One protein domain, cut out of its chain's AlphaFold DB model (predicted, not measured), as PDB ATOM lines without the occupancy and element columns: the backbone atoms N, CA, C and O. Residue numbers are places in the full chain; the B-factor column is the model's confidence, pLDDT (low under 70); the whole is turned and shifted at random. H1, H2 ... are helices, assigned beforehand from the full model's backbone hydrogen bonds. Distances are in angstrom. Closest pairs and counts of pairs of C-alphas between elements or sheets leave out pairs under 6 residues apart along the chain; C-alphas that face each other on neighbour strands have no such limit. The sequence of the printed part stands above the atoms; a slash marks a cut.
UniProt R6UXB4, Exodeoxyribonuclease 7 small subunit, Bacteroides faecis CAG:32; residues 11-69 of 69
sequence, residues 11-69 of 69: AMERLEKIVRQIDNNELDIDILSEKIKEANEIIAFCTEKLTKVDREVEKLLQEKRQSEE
ATOM      1  N   ALA A  11      11.495  23.450 -42.055       90.94
ATOM      2  CA  ALA A  11      11.689  22.104 -42.575       90.94
ATOM      3  C   ALA A  11      12.197  22.150 -44.029       90.94
ATOM      4  O   ALA A  11      13.203  21.520 -44.345       90.94
ATOM      5  N   MET A  12      11.601  22.986 -44.888       91.06
ATOM      6  CA  MET A  12      12.084  23.144 -46.265       91.06
ATOM      7  C   MET A  12      13.461  23.796 -46.368       91.06
ATOM      8  O   MET A  12      14.272  23.344 -47.170       91.06
ATOM      9  N   GLU A  13      13.785  24.782 -45.529       93.19
ATOM     10  CA  GLU A  13      15.136  25.359 -45.504       93.19
ATOM     11  C   GLU A  13      16.194  24.302 -45.137       93.19
ATOM     12  O   GLU A  13      17.292  24.280 -45.698       93.19
ATOM     13  N   ARG A  14      15.871  23.394 -44.205       91.31
ATOM     14  CA  ARG A  14      16.738  22.258 -43.862       91.31
ATOM     15  C   ARG A  14      16.869  21.283 -45.028       91.31
ATOM     16  O   ARG A  14      17.990  20.881 -45.332       91.31
ATOM     17  N   LEU A  15      15.766  20.947 -45.698       92.75
ATOM     18  CA  LEU A  15      15.783  20.057 -46.859       92.75
ATOM     19  C   LEU A  15      16.664  20.613 -47.983       92.75
ATOM     20  O   LEU A  15      17.512  19.893 -48.502       92.75
ATOM     21  N   GLU A  16      16.535  21.900 -48.309       93.06
ATOM     22  CA  GLU A  16      17.378  22.553 -49.317       93.06
ATOM     23  C   GLU A  16      18.864  22.501 -48.952       93.06
ATOM     24  O   GLU A  16      19.707  22.264 -49.817       93.06
ATOM     25  N   LYS A  17      19.205  22.701 -47.673       91.62
ATOM     26  CA  LYS A  17      20.593  22.573 -47.205       91.62
ATOM     27  C   LYS A  17      21.113  21.154 -47.396       91.62
ATOM     28  O   LYS A  17      22.236  21.001 -47.861       91.62
ATOM     29  N   ILE A  18      20.309  20.143 -47.071       90.81
ATOM     30  CA  ILE A  18      20.684  18.737 -47.259       90.81
ATOM     31  C   ILE A  18      20.924  18.438 -48.741       90.81
ATOM     32  O   ILE A  18      21.962  17.875 -49.077       90.81
ATOM     33  N   VAL A  19      20.026  18.870 -49.630       90.44
ATOM     34  CA  VAL A  19      20.181  18.675 -51.080       90.44
ATOM     35  C   VAL A  19      21.464  19.331 -51.585       90.44
ATOM     36  O   VAL A  19      22.261  18.669 -52.237       90.44
ATOM     37  N   ARG A  20      21.743  20.582 -51.195       90.19
ATOM     38  CA  ARG A  20      23.000  21.259 -51.569       90.19
ATOM     39  C   ARG A  20      24.241  20.530 -51.056       90.19
ATOM     40  O   ARG A  20      25.254  20.491 -51.742       90.19
ATOM     41  N   GLN A  21      24.182  19.982 -49.843       86.94
ATOM     42  CA  GLN A  21      25.289  19.209 -49.279       86.94
ATOM     43  C   GLN A  21      25.528  17.910 -50.060       86.94
ATOM     44  O   GLN A  21      26.681  17.552 -50.279       86.94
ATOM     45  N   ILE A  22      24.459  17.241 -50.501       86.94
ATOM     46  CA  ILE A  22      24.531  16.032 -51.332       86.94
ATOM     47  C   ILE A  22      25.076  16.366 -52.728       86.94
ATOM     48  O   ILE A  22      26.005  15.703 -53.183       86.94
ATOM     49  N   ASP A  23      24.566  17.422 -53.367       85.56
ATOM     50  CA  ASP A  23      24.968  17.851 -54.717       85.56
ATOM     51  C   ASP A  23      26.438  18.278 -54.797       85.56
ATOM     52  O   ASP A  23      27.085  18.097 -55.828       85.56
ATOM     53  N   ASN A  24      26.994  18.811 -53.704       85.25
ATOM     54  CA  ASN A  24      28.413  19.158 -53.640       85.25
ATOM     55  C   ASN A  24      29.333  17.925 -53.683       85.25
ATOM     56  O   ASN A  24      30.529  18.089 -53.879       85.25
ATOM     57  N   ASN A  25      28.797  16.706 -53.529       69.00
ATOM     58  CA  ASN A  25      29.462  15.423 -53.790       69.00
ATOM     59  C   ASN A  25      30.811  15.191 -53.060       69.00
ATOM     60  O   ASN A  25      31.564  14.287 -53.424       69.00
ATOM     61  N   GLU A  26      31.096  15.973 -52.013       68.06
ATOM     62  CA  GLU A  26      32.283  15.887 -51.141       68.06
ATOM     63  C   GLU A  26      32.013  15.097 -49.843       68.06
ATOM     64  O   GLU A  26      32.842  15.073 -48.933       68.06
ATOM     65  N   LEU A  27      30.838  14.473 -49.721       72.44
ATOM     66  CA  LEU A  27      30.437  13.748 -48.517       72.44
ATOM     67  C   LEU A  27      30.865  12.279 -48.571       72.44
ATOM     68  O   LEU A  27      30.723  11.613 -49.595       72.44
ATOM     69  N   ASP A  28      31.326  11.765 -47.431       83.25
ATOM     70  CA  ASP A  28      31.531  10.331 -47.214       83.25
ATOM     71  C   ASP A  28      30.196   9.568 -47.355       83.25
ATOM     72  O   ASP A  28      29.124  10.103 -47.046       83.25
ATOM     73  N   ILE A  29      30.246   8.313 -47.807       81.75
ATOM     74  CA  ILE A  29      29.071   7.472 -48.069       81.75
ATOM     75  C   ILE A  29      28.211   7.271 -46.814       81.75
ATOM     76  O   ILE A  29      26.979   7.258 -46.898       81.75
ATOM     77  N   ASP A  30      28.848   7.195 -45.644       85.19
ATOM     78  CA  ASP A  30      28.156   7.091 -44.359       85.19
ATOM     79  C   ASP A  30      27.360   8.371 -44.052       85.19
ATOM     80  O   ASP A  30      26.193   8.308 -43.656       85.19
ATOM     81  N   ILE A  31      27.940   9.542 -44.338       85.94
ATOM     82  CA  ILE A  31      27.299  10.851 -44.131       85.94
ATOM     83  C   ILE A  31      26.142  11.048 -45.115       85.94
ATOM     84  O   ILE A  31      25.086  11.560 -44.740       85.94
ATOM     85  N   LEU A  32      26.307  10.609 -46.364       86.94
ATOM     86  CA  LEU A  32      25.240  10.591 -47.368       86.94
ATOM     87  C   LEU A  32      24.023   9.800 -46.877       86.94
ATOM     88  O   LEU A  32      22.895  10.282 -46.979       86.94
ATOM     89  N   SER A  33      24.247   8.620 -46.296       89.06
ATOM     90  CA  SER A  33      23.177   7.784 -45.741       89.06
ATOM     91  C   SER A  33      22.427   8.492 -44.608       89.06
ATOM     92  O   SER A  33      21.193   8.489 -44.583       89.06
ATOM     93  N   GLU A  34      23.142   9.163 -43.699       91.19
ATOM     94  CA  GLU A  34      22.514   9.958 -42.636       91.19
ATOM     95  C   GLU A  34      21.716  11.143 -43.186       91.19
ATOM     96  O   GLU A  34      20.573  11.366 -42.782       91.19
ATOM     97  N   LYS A  35      22.269  11.868 -44.161       90.12
ATOM     98  CA  LYS A  35      21.608  13.022 -44.783       90.12
ATOM     99  C   LYS A  35      20.346  12.633 -45.543       90.12
ATOM    100  O   LYS A  35      19.338  13.329 -45.450       90.12
ATOM    101  N   ILE A  36      20.359  11.495 -46.231       90.31
ATOM    102  CA  ILE A  36      19.175  10.954 -46.907       90.31
ATOM    103  C   ILE A  36      18.093  10.558 -45.892       90.31
ATOM    104  O   ILE A  36      16.909  10.799 -46.138       90.31
ATOM    105  N   LYS A  37      18.457   9.976 -44.742       93.19
ATOM    106  CA  LYS A  37      17.488   9.690 -43.668       93.19
ATOM    107  C   LYS A  37      16.868  10.976 -43.121       93.19
ATOM    108  O   LYS A  37      15.646  11.063 -43.050       93.19
ATOM    109  N   GLU A  38      17.690  11.985 -42.834       92.19
ATOM    110  CA  GLU A  38      17.231  13.300 -42.367       92.19
ATOM    111  C   GLU A  38      16.270  13.953 -43.381       92.19
ATOM    112  O   GLU A  38      15.201  14.444 -43.015       92.19
ATOM    113  N   ALA A  39      16.597  13.900 -44.676       93.62
ATOM    114  CA  ALA A  39      15.723  14.396 -45.739       93.62
ATOM    115  C   ALA A  39      14.372  13.664 -45.775       93.62
ATOM    116  O   ALA A  39      13.331  14.307 -45.909       93.62
ATOM    117  N   ASN A  40      14.365  12.336 -45.619       93.94
ATOM    118  CA  ASN A  40      13.129  11.551 -45.591       93.94
ATOM    119  C   ASN A  40      12.225  11.923 -44.408       93.94
ATOM    120  O   ASN A  40      11.013  12.040 -44.586       93.94
ATOM    121  N   GLU A  41      12.790  12.154 -43.222       94.06
ATOM    122  CA  GLU A  41      12.021  12.605 -42.054       94.06
ATOM    123  C   GLU A  41      11.371  13.971 -42.298       94.06
ATOM    124  O   GLU A  41      10.188  14.171 -42.006       94.06
ATOM    125  N   ILE A  42      12.116  14.896 -42.905       93.25
ATOM    126  CA  ILE A  42      11.610  16.222 -43.265       93.25
ATOM    127  C   ILE A  42      10.478  16.121 -44.297       93.25
ATOM    128  O   ILE A  42       9.442  16.774 -44.148       93.25
ATOM    129  N   ILE A  43      10.637  15.282 -45.324       92.56
ATOM    130  CA  ILE A  43       9.603  15.057 -46.343       92.56
ATOM    131  C   ILE A  43       8.338  14.472 -45.707       92.56
ATOM    132  O   ILE A  43       7.233  14.932 -46.011       92.56
ATOM    133  N   ALA A  44       8.480  13.504 -44.800       93.88
ATOM    134  CA  ALA A  44       7.352  12.915 -44.083       93.88
ATOM    135  C   ALA A  44       6.603  13.971 -43.256       93.88
ATOM    136  O   ALA A  44       5.378  14.079 -43.355       93.88
ATOM    137  N   PHE A  45       7.335  14.814 -42.523       92.50
ATOM    138  CA  PHE A  45       6.764  15.924 -41.760       92.50
ATOM    139  C   PHE A  45       5.993  16.914 -42.650       92.50
ATOM    140  O   PHE A  45       4.854  17.285 -42.348       92.50
ATOM    141  N   CYS A  46       6.590  17.334 -43.769       92.31
ATOM    142  CA  CYS A  46       5.955  18.242 -44.722       92.31
ATOM    143  C   CYS A  46       4.681  17.632 -45.323       92.31
ATOM    144  O   CYS A  46       3.645  18.300 -45.378       92.31
ATOM    145  N   THR A  47       4.735  16.354 -45.702       92.88
ATOM    146  CA  THR A  47       3.607  15.608 -46.280       92.88
ATOM    147  C   THR A  47       2.452  15.480 -45.293       92.88
ATOM    148  O   THR A  47       1.299  15.721 -45.654       92.88
ATOM    149  N   GLU A  48       2.736  15.156 -44.029       93.19
ATOM    150  CA  GLU A  48       1.712  15.069 -42.985       93.19
ATOM    151  C   GLU A  48       0.999  16.413 -42.800       93.19
ATOM    152  O   GLU A  48      -0.225  16.474 -42.657       93.19
ATOM    153  N   LYS A  49       1.760  17.509 -42.831       90.81
ATOM    154  CA  LYS A  49       1.214  18.850 -42.649       90.81
ATOM    155  C   LYS A  49       0.323  19.272 -43.814       90.81
ATOM    156  O   LYS A  49      -0.765  19.780 -43.562       90.81
ATOM    157  N   LEU A  50       0.749  19.017 -45.052       92.25
ATOM    158  CA  LEU A  50      -0.068  19.252 -46.247       92.25
ATOM    159  C   LEU A  50      -1.352  18.420 -46.206       92.25
ATOM    160  O   LEU A  50      -2.437  18.973 -46.321       92.25
ATOM    161  N   THR A  51      -1.242  17.128 -45.883       93.38
ATOM    162  CA  THR A  51      -2.401  16.224 -45.775       93.38
ATOM    163  C   THR A  51      -3.418  16.709 -44.737       93.38
ATOM    164  O   THR A  51      -4.625  16.581 -44.937       93.38
ATOM    165  N   LYS A  52      -2.960  17.258 -43.604       92.88
ATOM    166  CA  LYS A  52      -3.859  17.838 -42.592       92.88
ATOM    167  C   LYS A  52      -4.594  19.062 -43.127       92.88
ATOM    168  O   LYS A  52      -5.803  19.147 -42.943       92.88
ATOM    169  N   VAL A  53      -3.881  19.961 -43.803       93.44
ATOM    170  CA  VAL A  53      -4.480  21.154 -44.414       93.44
ATOM    171  C   VAL A  53      -5.495  20.752 -45.485       93.44
ATOM    172  O   VAL A  53      -6.617  21.246 -45.457       93.44
ATOM    173  N   ASP A  54      -5.153  19.807 -46.363       93.19
ATOM    174  CA  ASP A  54      -6.054  19.320 -47.413       93.19
ATOM    175  C   ASP A  54      -7.349  18.745 -46.828       93.19
ATOM    176  O   ASP A  54      -8.442  19.070 -47.292       93.19
ATOM    177  N   ARG A  55      -7.253  17.954 -45.750       95.06
ATOM    178  CA  ARG A  55      -8.429  17.410 -45.047       95.06
ATOM    179  C   ARG A  55      -9.297  18.494 -44.415       95.06
ATOM    180  O   ARG A  55     -10.520  18.386 -44.447       95.06
ATOM    181  N   GLU A  56      -8.690  19.516 -43.814       94.06
ATOM    182  CA  GLU A  56      -9.432  20.649 -43.249       94.06
ATOM    183  C   GLU A  56     -10.162  21.431 -44.345       94.06
ATOM    184  O   GLU A  56     -11.344  21.739 -44.194       94.06
ATOM    185  N   VAL A  57      -9.497  21.683 -45.476       94.94
ATOM    186  CA  VAL A  57     -10.103  22.335 -46.645       94.94
ATOM    187  C   VAL A  57     -11.261  21.504 -47.194       94.94
ATOM    188  O   VAL A  57     -12.340  22.045 -47.437       94.94
ATOM    189  N   GLU A  58     -11.085  20.190 -47.350       94.56
ATOM    190  CA  GLU A  58     -12.140  19.302 -47.840       94.56
ATOM    191  C   GLU A  58     -13.365  19.311 -46.918       94.56
ATOM    192  O   GLU A  58     -14.498  19.410 -47.396       94.56
ATOM    193  N   LYS A  59     -13.144  19.287 -45.598       94.44
ATOM    194  CA  LYS A  59     -14.214  19.356 -44.602       94.44
ATOM    195  C   LYS A  59     -14.987  20.675 -44.685       94.44
ATOM    196  O   LYS A  59     -16.212  20.648 -44.751       94.44
ATOM    197  N   LEU A  60     -14.292  21.811 -44.759       93.94
ATOM    198  CA  LEU A  60     -14.928  23.128 -44.910       93.94
ATOM    199  C   LEU A  60     -15.754  23.219 -46.204       93.94
ATOM    200  O   LEU A  60     -16.849  23.781 -46.216       93.94
ATOM    201  N   LEU A  61     -15.251  22.640 -47.298       92.81
ATOM    202  CA  LEU A  61     -15.976  22.583 -48.567       92.81
ATOM    203  C   LEU A  61     -17.219  21.682 -48.491       92.81
ATOM    204  O   LEU A  61     -18.226  21.997 -49.124       92.81
ATOM    205  N   GLN A  62     -17.169  20.571 -47.747       93.38
ATOM    206  CA  GLN A  62     -18.332  19.709 -47.504       93.38
ATOM    207  C   GLN A  62     -19.393  20.414 -46.651       93.38
ATOM    208  O   GLN A  62     -20.560  20.408 -47.032       93.38
ATOM    209  N   GLU A  63     -18.991  21.064 -45.555       91.94
ATOM    210  CA  GLU A  63     -19.892  21.830 -44.683       91.94
ATOM    211  C   GLU A  63     -20.604  22.944 -45.457       91.94
ATOM    212  O   GLU A  63     -21.819  23.098 -45.346       91.94
ATOM    213  N   LYS A  64     -19.873  23.669 -46.316       89.25
ATOM    214  CA  LYS A  64     -20.466  24.707 -47.166       89.25
ATOM    215  C   LYS A  64     -21.535  24.138 -48.106       89.25
ATOM    216  O   LYS A  64     -22.616  24.711 -48.194       89.25
ATOM    217  N   ARG A  65     -21.268  23.002 -48.761       86.00
ATOM    218  CA  ARG A  65     -22.249  22.343 -49.643       86.00
ATOM    219  C   ARG A  65     -23.505  21.904 -48.890       86.00
ATOM    220  O   ARG A  65     -24.595  22.104 -49.397       86.00
ATOM    221  N   GLN A  66     -23.356  21.368 -47.678       76.88
ATOM    222  CA  GLN A  66     -24.490  20.955 -46.840       76.88
ATOM    223  C   GLN A  66     -25.309  22.132 -46.293       76.88
ATOM    224  O   GLN A  66     -26.460  21.942 -45.931       76.88
ATOM    225  N   SER A  67     -24.722  23.329 -46.194       74.94
ATOM    226  CA  SER A  67     -25.430  24.539 -45.748       74.94
ATOM    227  C   SER A  67     -26.205  25.261 -46.856       74.94
ATOM    228  O   SER A  67     -27.011  26.141 -46.560       74.94
ATOM    229  N   GLU A  68     -25.919  24.934 -48.119       67.88
ATOM    230  CA  GLU A  68     -26.571  25.506 -49.305       67.88
ATOM    231  C   GLU A  68     -27.751  24.639 -49.808       67.88
ATOM    232  O   GLU A  68     -28.474  25.075 -50.706       67.88
ATOM    233  N   GLU A  69     -27.965  23.457 -49.213       52.97
ATOM    234  CA  GLU A  69     -29.124  22.559 -49.397       52.97
ATOM    235  C   GLU A  69     -30.135  22.693 -48.245       52.97
ATOM    236  O   GLU A  69     -31.355  22.657 -48.534       52.97
TER     237      GLU A  69
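What this domain is: This is residues 11 to 69 of the 69 residues of the protein "Exodeoxyribonuclease 7 small subunit" of Bacteroides faecis CAG:32 (UniProt R6UXB4). A short helix, H1, folds back beside the first part of a very long one, H2, as a lopsided helical hairpin, and the rest of H2 sticks out as a long free arm, residues 47 to 67. The printed part has 59 residues with two named helices, H1 then H2, and no named strand; the class is all helix. The whole is extended, with a radius of gyration of the C-alphas of 18.6 A, and spans 62 by 15 by 11 A.

How they stand to each other: H1, residues 11 to 23, and H2, residues 29 to 67, form a helical hairpin and run opposite ways. Their lines stand at a shallow tilt of 34.6 degrees, only just short of steep. They touch, with the C-alphas of Leu 15 and Ala 39 closest at 5.8 A; H2 touches H1 with residues 32 to 46 alone. In both helices every O i to N i+4 pair is within hydrogen-bond range.

Where its parts are: H1 begins at C-alpha 11, (11.689, 22.104, -42.575), and measures 18.5 A from first to last C-alpha. H2 measures 57.2 A, from C-alpha 29 at (29.071, 7.472, -48.069) to C-alpha 67 at (-25.430, 24.539, -45.748).

The domain as a whole: The C-alphas farthest apart, of Asp 28 and Glu 69, are 61.9 A apart. The printed part has no cut, and the link from H1 to H2 is tight. Residues 25 to 26 and 68 to 69 have pLDDT under 70.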